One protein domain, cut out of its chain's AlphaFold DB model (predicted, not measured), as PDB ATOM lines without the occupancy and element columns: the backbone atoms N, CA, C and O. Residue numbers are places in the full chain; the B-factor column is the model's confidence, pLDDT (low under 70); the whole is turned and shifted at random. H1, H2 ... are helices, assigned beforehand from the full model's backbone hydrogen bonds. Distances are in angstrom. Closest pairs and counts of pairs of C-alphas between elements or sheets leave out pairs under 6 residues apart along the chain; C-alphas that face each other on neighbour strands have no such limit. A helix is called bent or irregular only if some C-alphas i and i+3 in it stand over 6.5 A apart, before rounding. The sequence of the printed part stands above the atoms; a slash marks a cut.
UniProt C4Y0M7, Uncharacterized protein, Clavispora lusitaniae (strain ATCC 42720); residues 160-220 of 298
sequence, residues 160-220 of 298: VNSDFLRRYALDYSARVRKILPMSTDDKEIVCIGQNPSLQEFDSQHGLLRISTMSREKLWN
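Overview. This is residues 160 to 220 of the 298 residues of an uncharacterized protein of Clavispora lusitaniae (strain ATCC 42720) (UniProt C4Y0M7). Three helices, H2, H3 and H4, turn through two sharp corners to make a roughly flat, angular layer, and a fourth helix, H1, crosses H4 on one side of that layer. The first part of H4 is near the middle and packs on H1 and on H2, while its other end runs outward to Asn 220; H3 makes a corner with H2, and residues 177 to 185 loop from the end of H1 back to H2. The printed part has 61 residues with four named helices, in the order H1, H2, H3, H4, and no named strand, so its class is all helix. It is compact, with a radius of gyration of the C-alphas of 11.2 A, and the C-alphas span 34 by 23 by 20 A.

Arrangement. Start with H1, residues 162 to 176, and look ahead to H4, residues 207 to 220. They touch, with residues 167 to 171 of H1 alone; the closest C-alphas, those of Arg 167 and Ile 210, are 6.6 A apart, and the two helices run opposite ways at a steep tilt of 63 degrees. Next comes H2, residues 186 to 194, which is apart from H1. H2 and H4 touch, with residues 208 to 212 of H4 alone; their closest C-alphas are those of Ile 189 and Leu 208, 6.5 A apart, and they run opposite ways at a shallow tilt of 26 degrees. Go on to H3, residues 196 to 205, which is apart from H1. H2 and H3 only just touch, and only at the corner by their link, with 3 pairs of C-alphas within 8 A; the closest are those of Gly 193 and Gln 199, 6.1 A apart, and the lines are about perpendicular at 79 degrees. H3 and H4 are close but not clearly touching, with the closest C-alphas, those of Asp 202 and Leu 208, 6.3 A apart. In H1 every O i to N i+4 pair is within hydrogen-bond range; in H2 it is 4 of 5, in H3 5 of 6 and in H4 8 of 10.

Along the chain. Find C-alpha 162 at (30.508, -49.717, 0.027); from there H1 runs 20.8 A to C-alpha 176 at (25.241, -34.083, 12.685). H2 covers 13.3 A from Asp 186 to Gln 194, and H3 covers 14.4 A from Pro 196 to His 205. H4 runs 19.0 A from Leu 207 to C-alpha 220 at (30.297, -57.363, 11.890). H4 is irregular: C-alphas 216 and 219 are 8.4 A apart, and its line is a rough one.

Size, cuts and confidence. The two C-alphas farthest apart are those of Val 160 and Pro 196, 33.6 A. The printed part has no cut. The links from H2 to H3 and from H3 to H4 are tight, the link from H1 to H2 is short with 9 residues, and no link is long. In the B-factor column the mean pLDDT of the printed part is 78.3, and the model's confidence is under 70 at residue 160, residue 184 and residues 216 to 220.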
ATOM      1  N   VAL A 160      35.539 -53.555   1.859       68.25
ATOM      2  CA  VAL A 160      34.728 -52.524   2.453       68.25
ATOM      3  C   VAL A 160      33.374 -52.630   1.787       68.25
ATOM      4  O   VAL A 160      33.255 -52.445   0.576       68.25
ATOM      5  N   ASN A 161      32.354 -52.939   2.582       73.81
ATOM      6  CA  ASN A 161      30.977 -52.907   2.123       73.81
ATOM      7  C   ASN A 161      30.611 -51.449   1.785       73.81
ATOM      8  O   ASN A 161      30.282 -50.650   2.663       73.81
ATOM      9  N   SER A 162      30.722 -51.087   0.505       78.38
ATOM     10  CA  SER A 162      30.508 -49.717   0.027       78.38
ATOM     11  C   SER A 162      29.080 -49.235   0.262       78.38
ATOM     12  O   SER A 162      28.864 -48.049   0.513       78.38
ATOM     13  N   ASP A 163      28.108 -50.147   0.217       73.62
ATOM     14  CA  ASP A 163      26.708 -49.828   0.478       73.62
ATOM     15  C   ASP A 163      26.476 -49.516   1.953       73.62
ATOM     16  O   ASP A 163      25.767 -48.558   2.267       73.62
ATOM     17  N   PHE A 164      27.115 -50.267   2.853       77.31
ATOM     18  CA  PHE A 164      27.121 -49.942   4.276       77.31
ATOM     19  C   PHE A 164      27.753 -48.570   4.516       77.31
ATOM     20  O   PHE A 164      27.115 -47.726   5.136       77.31
ATOM     21  N   LEU A 165      28.954 -48.306   3.982       79.69
ATOM     22  CA  LEU A 165      29.619 -47.012   4.178       79.69
ATOM     23  C   LEU A 165      28.783 -45.840   3.666       79.69
ATOM     24  O   LEU A 165      28.708 -44.804   4.321       79.69
ATOM     25  N   ARG A 166      28.128 -45.997   2.510       80.75
ATOM     26  CA  ARG A 166      27.248 -44.963   1.958       80.75
ATOM     27  C   ARG A 166      26.062 -44.692   2.883       80.75
ATOM     28  O   ARG A 166      25.744 -43.535   3.135       80.75
ATOM     29  N   ARG A 167      25.415 -45.746   3.386       76.12
ATOM     30  CA  ARG A 167      24.274 -45.636   4.308       76.12
ATOM     31  C   ARG A 167      24.694 -45.052   5.657       76.12
ATOM     32  O   ARG A 167      24.009 -44.174   6.165       76.12
ATOM     33  N   TYR A 168      25.841 -45.473   6.181       81.31
ATOM     34  CA  TYR A 168      26.427 -44.946   7.411       81.31
ATOM     35  C   TYR A 168      26.766 -43.456   7.290       81.31
ATOM     36  O   TYR A 168      26.429 -42.674   8.170       81.31
ATOM     37  N   ALA A 169      27.364 -43.034   6.171       84.50
ATOM     38  CA  ALA A 169      27.649 -41.623   5.925       84.50
ATOM     39  C   ALA A 169      26.369 -40.773   5.875       84.50
ATOM     40  O   ALA A 169      26.356 -39.650   6.377       84.50
ATOM     41  N   LEU A 170      25.287 -41.307   5.294       81.81
ATOM     42  CA  LEU A 170      23.986 -40.638   5.279       81.81
ATOM     43  C   LEU A 170      23.399 -40.512   6.689       81.81
ATOM     44  O   LEU A 170      23.031 -39.402   7.068       81.81
ATOM     45  N   ASP A 171      23.377 -41.600   7.462       81.62
ATOM     46  CA  ASP A 171      22.910 -41.607   8.856       81.62
ATOM     47  C   ASP A 171      23.689 -40.597   9.712       81.62
ATOM     48  O   ASP A 171      23.105 -39.673  10.279       81.62
ATOM     49  N   TYR A 172      25.024 -40.670   9.680       85.06
ATOM     50  CA  TYR A 172      25.895 -39.737  10.389       85.06
ATOM     51  C   TYR A 172      25.630 -38.282   9.979       85.06
ATOM     52  O   TYR A 172      25.499 -37.403  10.829       85.06
ATOM     53  N   SER A 173      25.478 -38.012   8.678       86.00
ATOM     54  CA  SER A 173      25.192 -36.656   8.195       86.00
ATOM     55  C   SER A 173      23.835 -36.122   8.665       86.00
ATOM     56  O   SER A 173      23.711 -34.923   8.922       86.00
ATOM     57  N   ALA A 174      22.826 -36.988   8.793       82.31
ATOM     58  CA  ALA A 174      21.509 -36.618   9.296       82.31
ATOM     59  C   ALA A 174      21.568 -36.291  10.795       82.31
ATOM     60  O   ALA A 174      20.985 -35.294  11.224       82.31
ATOM     61  N   ARG A 175      22.339 -37.065  11.566       84.56
ATOM     62  CA  ARG A 175      22.552 -36.846  13.004       84.56
ATOM     63  C   ARG A 175      23.356 -35.578  13.301       84.56
ATOM     64  O   ARG A 175      22.933 -34.762  14.114       84.56
ATOM     65  N   VAL A 176      24.445 -35.327  12.568       87.88
ATOM     66  CA  VAL A 176      25.241 -34.083  12.685       87.88
ATOM     67  C   VAL A 176      24.389 -32.841  12.415       87.88
ATOM     68  O   VAL A 176      24.574 -31.798  13.038       87.88
ATOM     69  N   ARG A 177      23.420 -32.950  11.503       84.62
ATOM     70  CA  ARG A 177      22.478 -31.870  11.186       84.62
ATOM     71  C   ARG A 177      21.276 -31.802  12.126       84.62
ATOM     72  O   ARG A 177      20.399 -30.981  11.885       84.62
ATOM     73  N   LYS A 178      21.222 -32.649  13.159       82.69
ATOM     74  CA  LYS A 178      20.100 -32.771  14.101       82.69
ATOM     75  C   LYS A 178      18.755 -33.085  13.425       82.69
ATOM     76  O   LYS A 178      17.707 -32.820  13.997       82.69
ATOM     77  N   ILE A 179      18.787 -33.638  12.207       79.81
ATOM     78  CA  ILE A 179      17.595 -34.158  11.512       79.81
ATOM     79  C   ILE A 179      17.173 -35.466  12.181       79.81
ATOM     80  O   ILE A 179      15.990 -35.727  12.376       79.81
ATOM     81  N   LEU A 180      18.170 -36.272  12.547       78.06
ATOM     82  CA  LEU A 180      18.009 -37.386  13.462       78.06
ATOM     83  C   LEU A 180      18.578 -37.004  14.832       78.06
ATOM     84  O   LEU A 180      19.569 -36.264  14.889       78.06
ATOM     85  N   PRO A 181      17.986 -37.495  15.929       78.00
ATOM     86  CA  PRO A 181      18.586 -37.375  17.249       78.00
ATOM     87  C   PRO A 181      20.010 -37.960  17.278       78.00
ATOM     88  O   PRO A 181      20.394 -38.815  16.486       78.00
ATOM     89  N   MET A 182      20.849 -37.477  18.193       79.31
ATOM     90  CA  MET A 182      22.183 -38.058  18.439       79.31
ATOM     91  C   MET A 182      22.136 -39.213  19.449       79.31
ATOM     92  O   MET A 182      23.172 -39.785  19.782       79.31
ATOM     93  N   SER A 183      20.949 -39.529  19.969       75.75
ATOM     94  CA  SER A 183      20.778 -40.547  20.998       75.75
ATOM     95  C   SER A 183      20.977 -41.937  20.407       75.75
ATOM     96  O   SER A 183      20.424 -42.249  19.364       75.75
ATOM     97  N   THR A 184      21.735 -42.788  21.091       69.62
ATOM     98  CA  THR A 184      21.877 -44.210  20.744       69.62
ATOM     99  C   THR A 184      20.775 -45.082  21.359       69.62
ATOM    100  O   THR A 184      20.841 -46.307  21.262       69.62
ATOM    101  N   ASP A 185      19.796 -44.468  22.031       80.75
ATOM    102  CA  ASP A 185      18.751 -45.159  22.787       80.75
ATOM    103  C   ASP A 185      17.727 -45.860  21.873       80.75
ATOM    104  O   ASP A 185      17.348 -45.357  20.815       80.75
ATOM    105  N   ASP A 186      17.223 -47.016  22.310       73.50
ATOM    106  CA  ASP A 186      16.193 -47.808  21.621       73.50
ATOM    107  C   ASP A 186      14.900 -47.029  21.385       73.50
ATOM    108  O   ASP A 186      14.189 -47.252  20.403       73.50
ATOM    109  N   LYS A 187      14.625 -46.064  22.262       80.19
ATOM    110  CA  LYS A 187      13.463 -45.183  22.162       80.19
ATOM    111  C   LYS A 187      13.485 -44.336  20.888       80.19
ATOM    112  O   LYS A 187      12.423 -44.024  20.359       80.19
ATOM    113  N   GLU A 188      14.664 -44.029  20.346       76.06
ATOM    114  CA  GLU A 188      14.808 -43.245  19.113       76.06
ATOM    115  C   GLU A 188      14.166 -43.949  17.906       76.06
ATOM    116  O   GLU A 188      13.438 -43.330  17.131       76.06
ATOM    117  N   ILE A 189      14.388 -45.260  17.773       76.56
ATOM    118  CA  ILE A 189      13.844 -46.087  16.683       76.56
ATOM    119  C   ILE A 189      12.312 -46.061  16.705       76.56
ATOM    120  O   ILE A 189      11.666 -45.963  15.660       76.56
ATOM    121  N   VAL A 190      11.730 -46.085  17.904       81.50
ATOM    122  CA  VAL A 190      10.281 -45.984  18.094       81.50
ATOM    123  C   VAL A 190       9.776 -44.602  17.670       81.50
ATOM    124  O   VAL A 190       8.769 -44.513  16.969       81.50
ATOM    125  N   CYS A 191      10.498 -43.531  18.011       78.06
ATOM    126  CA  CYS A 191      10.139 -42.169  17.615       78.06
ATOM    127  C   CYS A 191      10.173 -41.955  16.092       78.06
ATOM    128  O   CYS A 191       9.302 -41.267  15.559       78.06
ATOM    129  N   ILE A 192      11.121 -42.572  15.372       78.31
ATOM    130  CA  ILE A 192      11.156 -42.530  13.897       78.31
ATOM    131  C   ILE A 192       9.889 -43.172  13.318       78.31
ATOM    132  O   ILE A 192       9.273 -42.610  12.417       78.31
ATOM    133  N   GLY A 193       9.465 -44.315  13.868       80.12
ATOM    134  CA  GLY A 193       8.251 -45.007  13.432       80.12
ATOM    135  C   GLY A 193       6.951 -44.260  13.750       80.12
ATOM    136  O   GLY A 193       5.955 -44.461  13.060       80.12
ATOM    137  N   GLN A 194       6.946 -43.397  14.768       84.94
ATOM    138  CA  GLN A 194       5.773 -42.614  15.171       84.94
ATOM    139  C   GLN A 194       5.593 -41.323  14.365       84.94
ATOM    140  O   GLN A 194       4.487 -40.789  14.320       84.94
ATOM    141  N   ASN A 195       6.652 -40.814  13.726       83.88
ATOM    142  CA  ASN A 195       6.576 -39.574  12.967       83.88
ATOM    143  C   ASN A 195       6.171 -39.844  11.498       83.88
ATOM    144  O   ASN A 195       6.963 -40.416  10.743       83.88
ATOM    145  N   PRO A 196       4.978 -39.406  11.046       86.62
ATOM    146  CA  PRO A 196       4.481 -39.710   9.704       86.62
ATOM    147  C   PRO A 196       5.341 -39.110   8.580       86.62
ATOM    148  O   PRO A 196       5.488 -39.737   7.533       86.62
ATOM    149  N   SER A 197       5.980 -37.951   8.790       81.38
ATOM    150  CA  SER A 197       6.872 -37.364   7.775       81.38
ATOM    151  C   SER A 197       8.163 -38.170   7.610       81.38
ATOM    152  O   SER A 197       8.756 -38.198   6.531       81.38
ATOM    153  N   LEU A 198       8.609 -38.832   8.682       81.06
ATOM    154  CA  LEU A 198       9.768 -39.718   8.648       81.06
ATOM    155  C   LEU A 198       9.401 -41.116   8.146       81.06
ATOM    156  O   LEU A 198      10.260 -41.744   7.536       81.06
ATOM    157  N   GLN A 199       8.158 -41.581   8.318       86.06
ATOM    158  CA  GLN A 199       7.703 -42.857   7.752       86.06
ATOM    159  C   GLN A 199       7.786 -42.886   6.226       86.06
ATOM    160  O   GLN A 199       8.251 -43.875   5.662       86.06
ATOM    161  N   GLU A 200       7.369 -41.818   5.537       85.75
ATOM    162  CA  GLU A 200       7.462 -41.778   4.074       85.75
ATOM    163  C   GLU A 200       8.928 -41.847   3.627       85.75
ATOM    164  O   GLU A 200       9.290 -42.648   2.761       85.75
ATOM    165  N   PHE A 201       9.795 -41.076   4.281       81.56
ATOM    166  CA  PHE A 201      11.226 -41.095   4.007       81.56
ATOM    167  C   PHE A 201      11.862 -42.460   4.321       81.56
ATOM    168  O   PHE A 201      12.667 -42.972   3.540       81.56
ATOM    169  N   ASP A 202      11.476 -43.076   5.438       84.69
ATOM    170  CA  ASP A 202      11.910 -44.411   5.834       84.69
ATOM    171  C   ASP A 202      11.468 -45.471   4.821       84.69
ATOM    172  O   ASP A 202      12.277 -46.300   4.416       84.69
ATOM    173  N   SER A 203      10.236 -45.400   4.313       85.75
ATOM    174  CA  SER A 203       9.750 -46.333   3.291       85.75
ATOM    175  C   SER A 203      10.590 -46.290   2.007       85.75
ATOM    176  O   SER A 203      10.833 -47.323   1.382       85.75
ATOM    177  N   GLN A 204      11.094 -45.106   1.641       84.00
ATOM    178  CA  GLN A 204      11.890 -44.900   0.432       84.00
ATOM    179  C   GLN A 204      13.370 -45.258   0.626       84.00
ATOM    180  O   GLN A 204      14.013 -45.765  -0.296       84.00
ATOM    181  N   HIS A 205      13.929 -44.993   1.810       77.19
ATOM    182  CA  HIS A 205      15.375 -45.060   2.047       77.19
ATOM    183  C   HIS A 205      15.815 -46.114   3.074       77.19
ATOM    184  O   HIS A 205      17.009 -46.406   3.175       77.19
ATOM    185  N   GLY A 206      14.878 -46.729   3.792       83.44
ATOM    186  CA  GLY A 206      15.124 -47.727   4.831       83.44
ATOM    187  C   GLY A 206      15.923 -47.172   6.007       83.44
ATOM    188  O   GLY A 206      16.865 -47.825   6.458       83.44
ATOM    189  N   LEU A 207      15.588 -45.965   6.463       79.81
ATOM    190  CA  LEU A 207      16.258 -45.246   7.545       79.81
ATOM    191  C   LEU A 207      16.286 -46.053   8.848       79.81
ATOM    192  O   LEU A 207      17.344 -46.199   9.451       79.81
ATOM    193  N   LEU A 208      15.154 -46.638   9.237       82.56
ATOM    194  CA  LEU A 208      14.995 -47.476  10.419       82.56
ATOM    195  C   LEU A 208      15.942 -48.668  10.347       82.56
ATOM    196  O   LEU A 208      16.752 -48.889  11.239       82.56
ATOM    197  N   ARG A 209      15.916 -49.382   9.216       82.25
ATOM    198  CA  ARG A 209      16.796 -50.527   8.961       82.25
ATOM    199  C   ARG A 209      18.268 -50.128   9.014       82.25
ATOM    200  O   ARG A 209      19.076 -50.893   9.530       82.25
ATOM    201  N   ILE A 210      18.630 -48.967   8.471       73.06
ATOM    202  CA  ILE A 210      20.006 -48.456   8.499       73.06
ATOM    203  C   ILE A 210      20.422 -48.124   9.927       73.06
ATOM    204  O   ILE A 210      21.490 -48.562  10.346       73.06
ATOM    205  N   SER A 211      19.577 -47.418  10.676       76.94
ATOM    206  CA  SER A 211      19.838 -47.047  12.063       76.94
ATOM    207  C   SER A 211      20.011 -48.304  12.928       76.94
ATOM    208  O   SER A 211      21.046 -48.467  13.574       76.94
ATOM    209  N   THR A 212      19.112 -49.289  12.801       79.19
ATOM    210  CA  THR A 212      19.238 -50.608  13.445       79.19
ATOM    211  C   THR A 212      20.525 -51.334  13.038       79.19
ATOM    212  O   THR A 212      21.261 -51.808  13.898       79.19
ATOM    213  N   MET A 213      20.848 -51.396  11.739       70.69
ATOM    214  CA  MET A 213      22.058 -52.073  11.249       70.69
ATOM    215  C   MET A 213      23.350 -51.388  11.694       70.69
ATOM    216  O   MET A 213      24.328 -52.075  11.993       70.69
ATOM    217  N   SER A 214      23.371 -50.053  11.720       70.50
ATOM    218  CA  SER A 214      24.514 -49.276  12.196       70.50
ATOM    219  C   SER A 214      24.778 -49.595  13.663       70.50
ATOM    220  O   SER A 214      25.908 -49.903  14.029       70.50
ATOM    221  N   ARG A 215      23.719 -49.666  14.472       72.94
ATOM    222  CA  ARG A 215      23.798 -49.947  15.900       72.94
ATOM    223  C   ARG A 215      24.193 -51.388  16.212       72.94
ATOM    224  O   ARG A 215      25.091 -51.612  17.014       72.94
ATOM    225  N   GLU A 216      23.552 -52.368  15.580       69.81
ATOM    226  CA  GLU A 216      23.776 -53.788  15.886       69.81
ATOM    227  C   GLU A 216      25.054 -54.354  15.256       69.81
ATOM    228  O   GLU A 216      25.627 -55.318  15.766       69.81
ATOM    229  N   LYS A 217      25.480 -53.831  14.097       63.59
ATOM    230  CA  LYS A 217      26.466 -54.517  13.244       63.59
ATOM    231  C   LYS A 217      27.488 -53.600  12.581       63.59
ATOM    232  O   LYS A 217      28.023 -53.972  11.532       63.59
ATOM    233  N   LEU A 218      27.819 -52.465  13.198       61.09
ATOM    234  CA  LEU A 218      28.904 -51.591  12.731       61.09
ATOM    235  C   LEU A 218      30.204 -52.377  12.501       61.09
ATOM    236  O   LEU A 218      30.835 -52.236  11.461       61.09
ATOM    237  N   TRP A 219      30.549 -53.294  13.405       55.03
ATOM    238  CA  TRP A 219      31.777 -54.084  13.286       55.03
ATOM    239  C   TRP A 219      31.614 -55.350  12.440       55.03
ATOM    240  O   TRP A 219      32.434 -55.597  11.560       55.03
ATOM    241  N   ASN A 220      30.519 -56.097  12.608       55.34
ATOM    242  CA  ASN A 220      30.297 -57.363  11.890       55.34
ATOM    243  C   ASN A 220      29.981 -57.191  10.391       55.34
ATOM    244  O   ASN A 220      30.077 -58.154   9.635       55.34
TER     245      ASN A 220